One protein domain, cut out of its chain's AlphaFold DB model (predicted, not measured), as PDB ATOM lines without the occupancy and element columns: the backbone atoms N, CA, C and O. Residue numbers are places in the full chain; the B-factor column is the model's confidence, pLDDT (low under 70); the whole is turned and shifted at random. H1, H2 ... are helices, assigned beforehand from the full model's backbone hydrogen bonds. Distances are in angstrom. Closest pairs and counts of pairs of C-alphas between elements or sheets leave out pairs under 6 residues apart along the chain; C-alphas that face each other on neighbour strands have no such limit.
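This is residues 78 to 141 of the 141 residues of an uncharacterized protein of Thalassotalea sp. 42_200_T64 (UniProt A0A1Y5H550). A small body of loops, with the short helix H1 and the first part of the long helix H2, has one arm: residues 127 to 141, of which 127 to 135 belong to H2, stand free and stick out from it to the chain's last residue. In that body a long loop, residues 86 to 117, joins H2 to the short helix H1. The printed part has 64 residues with two named helices, H1 then H2, and no named strand; its class is all helix, though under half of the residues are in named elements. It is only just loose, close to extended, with a radius of gyration of the C-alphas of 15.9 A and spans of 52 by 22 by 21 A.

H2, residues 118 to 135, is apart from H1, residues 78 to 85. Before H2, residues 112 to 113 pair with residues 116 to 117, antiparallel. In both helices every O i to N i+4 pair is within hydrogen-bond range.

H2 measures 26.0 A from C-alpha 118 at (47.616, 53.980, 35.467) to C-alpha 135 at (26.116, 50.915, 21.113). H1 measures 10.6 A and begins with C-alpha 78 at (55.591, 73.741, 43.505).

The two farthest C-alphas, of Asp 79 and Gln 141, are 52.9 A apart. The printed part has no cut. The link from H1 to H2 is long. Residues 139 to 141 have pLDDT under 70.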
ATOM      1  N   ALA A  78      55.168  74.409  44.734       96.88
ATOM      2  CA  ALA A  78      55.591  73.741  43.505       96.88
ATOM      3  C   ALA A  78      56.011  72.286  43.763       96.88
ATOM      4  O   ALA A  78      55.560  71.401  43.042       96.88
ATOM      5  N   ASP A  79      56.765  72.025  44.834       95.94
ATOM      6  CA  ASP A  79      57.150  70.666  45.219       95.94
ATOM      7  C   ASP A  79      55.902  69.817  45.489       95.94
ATOM      8  O   ASP A  79      55.777  68.718  44.965       95.94
ATOM      9  N   TRP A  80      54.930  70.331  46.252       95.25
ATOM     10  CA  TRP A  80      53.675  69.615  46.525       95.25
ATOM     11  C   TRP A  80      52.842  69.348  45.272       95.25
ATOM     12  O   TRP A  80      52.263  68.268  45.135       95.25
ATOM     13  N   ARG A  81      52.798  70.308  44.344       96.31
ATOM     14  CA  ARG A  81      52.196  70.108  43.024       96.31
ATOM     15  C   ARG A  81      52.904  68.966  42.293       96.31
ATOM     16  O   ARG A  81      52.232  68.084  41.767       96.31
ATOM     17  N   ASP A  82      54.230  68.951  42.275       94.94
ATOM     18  CA  ASP A  82      55.001  67.941  41.547       94.94
ATOM     19  C   ASP A  82      54.838  66.550  42.176       94.94
ATOM     20  O   ASP A  82      54.625  65.579  41.451       94.94
ATOM     21  N   LYS A  83      54.784  66.456  43.512       94.56
ATOM     22  CA  LYS A  83      54.405  65.230  44.236       94.56
ATOM     23  C   LYS A  83      53.044  64.690  43.786       94.56
ATOM     24  O   LYS A  83      52.910  63.493  43.538       94.56
ATOM     25  N   MET A  84      52.042  65.565  43.647       94.88
ATOM     26  CA  MET A  84      50.714  65.186  43.146       94.88
ATOM     27  C   MET A  84      50.795  64.605  41.727       94.88
ATOM     28  O   MET A  84      50.234  63.545  41.463       94.88
ATOM     29  N   PHE A  85      51.508  65.276  40.814       92.81
ATOM     30  CA  PHE A  85      51.653  64.809  39.429       92.81
ATOM     31  C   PHE A  85      52.480  63.522  39.300       92.81
ATOM     32  O   PHE A  85      52.260  62.768  38.356       92.81
ATOM     33  N   ASN A  86      53.388  63.253  40.240       91.62
ATOM     34  CA  ASN A  86      54.237  62.060  40.263       91.62
ATOM     35  C   ASN A  86      53.634  60.885  41.053       91.62
ATOM     36  O   ASN A  86      54.360  59.964  41.420       91.62
ATOM     37  N   ALA A  87      52.324  60.899  41.316       92.81
ATOM     38  CA  ALA A  87      51.624  59.817  42.014       92.81
ATOM     39  C   ALA A  87      52.089  59.564  43.463       92.81
ATOM     40  O   ALA A  87      51.868  58.480  44.005       92.81
ATOM     41  N   GLU A  88      52.698  60.548  44.131       93.88
ATOM     42  CA  GLU A  88      53.063  60.389  45.538       93.88
ATOM     43  C   GLU A  88      51.820  60.356  46.439       93.88
ATOM     44  O   GLU A  88      50.781  60.966  46.160       93.88
ATOM     45  N   ARG A  89      51.938  59.661  47.576       94.50
ATOM     46  CA  ARG A  89      50.865  59.525  48.572       94.50
ATOM     47  C   ARG A  89      50.725  60.792  49.417       94.50
ATOM     48  O   ARG A  89      51.124  60.829  50.578       94.50
ATOM     49  N   ILE A  90      50.180  61.849  48.813       94.44
ATOM     50  CA  ILE A  90      49.995  63.157  49.459       94.44
ATOM     51  C   ILE A  90      48.692  63.274  50.263       94.44
ATOM     52  O   ILE A  90      48.581  64.166  51.101       94.44
ATOM     53  N   ASN A  91      47.708  62.392  50.047       94.38
ATOM     54  CA  ASN A  91      46.553  62.281  50.938       94.38
ATOM     55  C   ASN A  91      46.992  61.495  52.179       94.38
ATOM     56  O   ASN A  91      46.957  60.265  52.189       94.38
ATOM     57  N   LEU A  92      47.469  62.221  53.191       91.75
ATOM     58  CA  LEU A  92      48.145  61.646  54.355       91.75
ATOM     59  C   LEU A  92      47.207  60.849  55.267       91.75
ATOM     60  O   LEU A  92      47.619  59.819  55.794       91.75
ATOM     61  N   THR A  93      45.955  61.283  55.441       93.56
ATOM     62  CA  THR A  93      44.998  60.616  56.343       93.56
ATOM     63  C   THR A  93      44.603  59.232  55.841       93.56
ATOM     64  O   THR A  93      44.376  58.333  56.641       93.56
ATOM     65  N   GLU A  94      44.549  59.051  54.521       94.00
ATOM     66  CA  GLU A  94      44.230  57.765  53.889       94.00
ATOM     67  C   GLU A  94      45.467  57.053  53.322       94.00
ATOM     68  O   GLU A  94      45.354  55.944  52.809       94.00
ATOM     69  N   ASN A  95      46.643  57.686  53.381       92.44
ATOM     70  CA  ASN A  95      47.875  57.243  52.728       92.44
ATOM     71  C   ASN A  95      47.671  56.906  51.232       92.44
ATOM     72  O   ASN A  95      48.032  55.825  50.762       92.44
ATOM     73  N   ARG A  96      47.066  57.823  50.464       94.31
ATOM     74  CA  ARG A  96      46.696  57.619  49.046       94.31
ATOM     75  C   ARG A  96      47.306  58.660  48.111       94.31
ATOM     76  O   ARG A  96      47.545  59.804  48.498       94.31
ATOM     77  N   ALA A  97      47.535  58.256  46.864       94.88
ATOM     78  CA  ALA A  97      47.869  59.178  45.783       94.88
ATOM     79  C   ALA A  97      46.627  59.938  45.297       94.88
ATOM     80  O   ALA A  97      45.496  59.469  45.436       94.88
ATOM     81  N   VAL A  98      46.845  61.115  44.709       95.12
ATOM     82  CA  VAL A  98      45.789  61.973  44.153       95.12
ATOM     83  C   VAL A  98      46.023  62.118  42.650       95.12
ATOM     84  O   VAL A  98      46.798  62.961  42.217       95.12
ATOM     85  N   LEU A  99      45.349  61.283  41.853       93.94
ATOM     86  CA  LEU A  99      45.644  61.085  40.423       93.94
ATOM     87  C   LEU A  99      44.513  61.495  39.468       93.94
ATOM     88  O   LEU A  99      44.426  61.008  38.346       93.94
ATOM     89  N   HIS A 100      43.647  62.426  39.864       94.62
ATOM     90  CA  HIS A 100      42.563  62.897  38.990       94.62
ATOM     91  C   HIS A 100      43.074  63.537  37.682       94.62
ATOM     92  O   HIS A 100      42.367  63.542  36.677       94.62
ATOM     93  N   THR A 101      44.308  64.050  37.666       94.62
ATOM     94  CA  THR A 101      44.964  64.587  36.464       94.62
ATOM     95  C   THR A 101      45.303  63.501  35.439       94.62
ATOM     96  O   THR A 101      45.276  63.790  34.241       94.62
ATOM     97  N   ALA A 102      45.538  62.255  35.872       93.38
ATOM     98  CA  ALA A 102      45.788  61.118  34.984       93.38
ATOM     99  C   ALA A 102      44.587  60.849  34.060       93.38
ATOM    100  O   ALA A 102      44.770  60.591  32.876       93.38
ATOM    101  N   LEU A 103      43.360  61.045  34.564       94.50
ATOM    102  CA  LEU A 103      42.107  60.861  33.816       94.50
ATOM    103  C   LEU A 103      41.953  61.803  32.609       94.50
ATOM    104  O   LEU A 103      41.070  61.611  31.778       94.50
ATOM    105  N   ARG A 104      42.755  62.873  32.534       92.94
ATOM    106  CA  ARG A 104      42.724  63.866  31.446       92.94
ATOM    107  C   ARG A 104      44.088  64.045  30.779       92.94
ATOM    108  O   ARG A 104      44.344  65.077  30.150       92.94
ATOM    109  N   ASN A 105      44.971  63.061  30.914       90.25
ATOM    110  CA  ASN A 105      46.322  63.082  30.371       90.25
ATOM    111  C   ASN A 105      46.341  62.868  28.846       90.25
ATOM    112  O   ASN A 105      46.746  61.825  28.345       90.25
ATOM    113  N   ARG A 106      45.966  63.897  28.078       84.31
ATOM    114  CA  ARG A 106      45.923  63.837  26.602       84.31
ATOM    115  C   ARG A 106      47.275  63.589  25.932       84.31
ATOM    116  O   ARG A 106      47.314  63.217  24.768       84.31
ATOM    117  N   LYS A 107      48.379  63.855  26.634       84.56
ATOM    118  CA  LYS A 107      49.731  63.591  26.123       84.56
ATOM    119  C   LYS A 107      50.128  62.121  26.273       84.56
ATOM    120  O   LYS A 107      51.222  61.780  25.841       84.56
ATOM    121  N   GLN A 108      49.290  61.308  26.928       81.12
ATOM    122  CA  GLN A 108      49.534  59.892  27.210       81.12
ATOM    123  C   GLN A 108      50.915  59.651  27.839       81.12
ATOM    124  O   GLN A 108      51.575  58.647  27.590       81.12
ATOM    125  N   LYS A 109      51.381  60.601  28.666       90.06
ATOM    126  CA  LYS A 109      52.625  60.427  29.422       90.06
ATOM    127  C   LYS A 109      52.419  59.310  30.437       90.06
ATOM    128  O   LYS A 109      51.487  59.401  31.222       90.06
ATOM    129  N   GLU A 110      53.311  58.333  30.461       91.94
ATOM    130  CA  GLU A 110      53.235  57.229  31.413       91.94
ATOM    131  C   GLU A 110      53.224  57.713  32.875       91.94
ATOM    132  O   GLU A 110      53.996  58.596  33.269       91.94
ATOM    133  N   ILE A 111      52.333  57.115  33.668       92.81
ATOM    134  CA  ILE A 111      52.218  57.310  35.115       92.81
ATOM    135  C   ILE A 111      52.200  55.920  35.749       92.81
ATOM    136  O   ILE A 111      51.211  55.196  35.625       92.81
ATOM    137  N   ILE A 112      53.298  55.568  36.419       92.44
ATOM    138  CA  ILE A 112      53.434  54.316  37.164       92.44
ATOM    139  C   ILE A 112      53.061  54.559  38.625       92.44
ATOM    140  O   ILE A 112      53.617  55.448  39.271       92.44
ATOM    141  N   PHE A 113      52.147  53.754  39.157       92.00
ATOM    142  CA  PHE A 113      51.754  53.783  40.563       92.00
ATOM    143  C   PHE A 113      51.593  52.354  41.084       92.00
ATOM    144  O   PHE A 113      50.942  51.540  40.444       92.00
ATOM    145  N   ASP A 114      52.233  52.038  42.216       90.06
ATOM    146  CA  ASP A 114      52.273  50.687  42.809       90.06
ATOM    147  C   ASP A 114      52.662  49.561  41.815       90.06
ATOM    148  O   ASP A 114      52.247  48.415  41.953       90.06
ATOM    149  N   GLY A 115      53.501  49.877  40.820       91.50
ATOM    150  CA  GLY A 115      53.956  48.925  39.796       91.50
ATOM    151  C   GLY A 115      53.018  48.771  38.596       91.50
ATOM    152  O   GLY A 115      53.355  48.047  37.664       91.50
ATOM    153  N   GLU A 116      51.889  49.480  38.578       93.00
ATOM    154  CA  GLU A 116      50.914  49.445  37.490       93.00
ATOM    155  C   GLU A 116      50.947  50.730  36.655       93.00
ATOM    156  O   GLU A 116      51.164  51.832  37.172       93.00
ATOM    157  N   ASN A 117      50.703  50.600  35.347       94.25
ATOM    158  CA  ASN A 117      50.560  51.742  34.453       94.25
ATOM    159  C   ASN A 117      49.126  52.282  34.507       94.25
ATOM    160  O   ASN A 117      48.222  51.796  33.825       94.25
ATOM    161  N   VAL A 118      48.925  53.334  35.299       94.12
ATOM    162  CA  VAL A 118      47.616  53.980  35.467       94.12
ATOM    163  C   VAL A 118      47.131  54.602  34.158       94.12
ATOM    164  O   VAL A 118      45.930  54.661  33.913       94.12
ATOM    165  N   THR A 119      48.046  55.057  33.297       94.00
ATOM    166  CA  THR A 119      47.665  55.670  32.015       94.00
ATOM    167  C   THR A 119      47.001  54.643  31.105       94.00
ATOM    168  O   THR A 119      45.955  54.929  30.534       94.00
ATOM    169  N   GLU A 120      47.540  53.425  31.041       94.75
ATOM    170  CA  GLU A 120      46.945  52.340  30.258       94.75
ATOM    171  C   GLU A 120      45.556  51.947  30.784       94.75
ATOM    172  O   GLU A 120      44.611  51.836  30.005       94.75
ATOM    173  N   GLN A 121      45.400  51.807  32.105       94.94
ATOM    174  CA  GLN A 121      44.104  51.478  32.712       94.94
ATOM    175  C   GLN A 121      43.032  52.532  32.403       94.94
ATOM    176  O   GLN A 121      41.878  52.194  32.132       94.94
ATOM    177  N   VAL A 122      43.408  53.815  32.419       95.25
ATOM    178  CA  VAL A 122      42.508  54.919  32.064       95.25
ATOM    179  C   VAL A 122      42.084  54.828  30.600       95.25
ATOM    180  O   VAL A 122      40.891  54.924  30.319       95.25
ATOM    181  N   GLU A 123      43.018  54.604  29.675       94.62
ATOM    182  CA  GLU A 123      42.702  54.483  28.245       94.62
ATOM    183  C   GLU A 123      41.801  53.271  27.967       94.62
ATOM    184  O   GLU A 123      40.827  53.385  27.224       94.62
ATOM    185  N   GLN A 124      42.052  52.130  28.619       95.38
ATOM    186  CA  GLN A 124      41.190  50.948  28.518       95.38
ATOM    187  C   GLN A 124      39.759  51.247  28.992       95.38
ATOM    188  O   GLN A 124      38.790  50.870  28.328       95.38
ATOM    189  N   ALA A 125      39.610  51.959  30.114       96.00
ATOM    190  CA  ALA A 125      38.303  52.356  30.627       96.00
ATOM    191  C   ALA A 125      37.588  53.345  29.687       96.00
ATOM    192  O   ALA A 125      36.395  53.184  29.424       96.00
ATOM    193  N   LEU A 126      38.306  54.331  29.139       95.00
ATOM    194  CA  LEU A 126      37.755  55.283  28.171       95.00
ATOM    195  C   LEU A 126      37.305  54.587  26.878       95.00
ATOM    196  O   LEU A 126      36.200  54.851  26.413       95.00
ATOM    197  N   ALA A 127      38.098  53.649  26.350       94.56
ATOM    198  CA  ALA A 127      37.746  52.867  25.162       94.56
ATOM    199  C   ALA A 127      36.520  51.968  25.397       94.56
ATOM    200  O   ALA A 127      35.651  51.829  24.529       94.56
ATOM    201  N   HIS A 128      36.409  51.382  26.594       96.19
ATOM    202  CA  HIS A 128      35.218  50.633  26.991       96.19
ATOM    203  C   HIS A 128      33.983  51.542  27.016       96.19
ATOM    204  O   HIS A 128      32.944  51.189  26.457       96.19
ATOM    205  N   MET A 129      34.092  52.723  27.636       95.75
ATOM    206  CA  MET A 129      33.001  53.697  27.695       95.75
ATOM    207  C   MET A 129      32.583  54.170  26.303       95.75
ATOM    208  O   MET A 129      31.390  54.234  26.025       95.75
ATOM    209  N   GLU A 130      33.539  54.461  25.421       94.50
ATOM    210  CA  GLU A 130      33.271  54.837  24.032       94.50
ATOM    211  C   GLU A 130      32.502  53.734  23.296       94.50
ATOM    212  O   GLU A 130      31.467  53.997  22.686       94.50
ATOM    213  N   THR A 131      32.959  52.484  23.414       95.69
ATOM    214  CA  THR A 131      32.291  51.326  22.803       95.69
ATOM    215  C   THR A 131      30.854  51.194  23.294       95.69
ATOM    216  O   THR A 131      29.940  51.023  22.488       95.69
ATOM    217  N   PHE A 132      30.643  51.300  24.607       95.38
ATOM    218  CA  PHE A 132      29.314  51.224  25.201       95.38
ATOM    219  C   PHE A 132      28.406  52.356  24.710       95.38
ATOM    220  O   PHE A 132      27.301  52.090  24.243       95.38
ATOM    221  N   VAL A 133      28.870  53.608  24.761       95.25
ATOM    222  CA  VAL A 133      28.086  54.778  24.329       95.25
ATOM    223  C   VAL A 133      27.708  54.671  22.852       95.25
ATOM    224  O   VAL A 133      26.561  54.934  22.509       95.25
ATOM    225  N   ASN A 134      28.619  54.206  21.994       93.44
ATOM    226  CA  ASN A 134      28.351  54.012  20.567       93.44
ATOM    227  C   ASN A 134      27.335  52.893  20.278       93.44
ATOM    228  O   ASN A 134      26.732  52.871  19.207       93.44
ATOM    229  N   GLN A 135      27.136  51.960  21.213       93.06
ATOM    230  CA  GLN A 135      26.116  50.915  21.113       93.06
ATOM    231  C   GLN A 135      24.747  51.365  21.627       93.06
ATOM    232  O   GLN A 135      23.758  50.691  21.339       93.06
ATOM    233  N   VAL A 136      24.664  52.472  22.373       87.69
ATOM    234  CA  VAL A 136      23.387  53.039  22.814       87.69
ATOM    235  C   VAL A 136      22.802  53.845  21.651       87.69
ATOM    236  O   VAL A 136      23.325  54.910  21.319       87.69
ATOM    237  N   PRO A 137      21.716  53.379  21.011       75.44
ATOM    238  CA  PRO A 137      21.103  54.137  19.937       75.44
ATOM    239  C   PRO A 137      20.527  55.436  20.505       75.44
ATOM    240  O   PRO A 137      19.874  55.424  21.552       75.44
ATOM    241  N   CYS A 138      20.713  56.554  19.802       72.00
ATOM    242  CA  CYS A 138      19.957  57.770  20.081       72.00
ATOM    243  C   CYS A 138      18.466  57.476  19.855       72.00
ATOM    244  O   CYS A 138      17.986  57.488  18.725       72.00
ATOM    245  N   GLN A 139      17.718  57.187  20.919       60.97
ATOM    246  CA  GLN A 139      16.258  57.212  20.869       60.97
ATOM    247  C   GLN A 139      15.808  58.674  20.938       60.97
ATOM    248  O   GLN A 139      15.485  59.196  22.001       60.97
ATOM    249  N   GLY A 140      15.853  59.348  19.792       61.88
ATOM    250  CA  GLY A 140      15.399  60.720  19.606       61.88
ATOM    251  C   GLY A 140      15.271  61.021  18.117       61.88
ATOM    252  O   GLY A 140      16.224  60.801  17.375       61.88
ATOM    253  N   GLN A 141      14.064  61.431  17.724       41.34
ATOM    254  CA  GLN A 141      13.647  61.874  16.389       41.34
ATOM    255  C   GLN A 141      14.501  63.015  15.833       41.34
ATOM    256  O   GLN A 141      14.985  63.834  16.646       41.34
TER     257      GLN A 141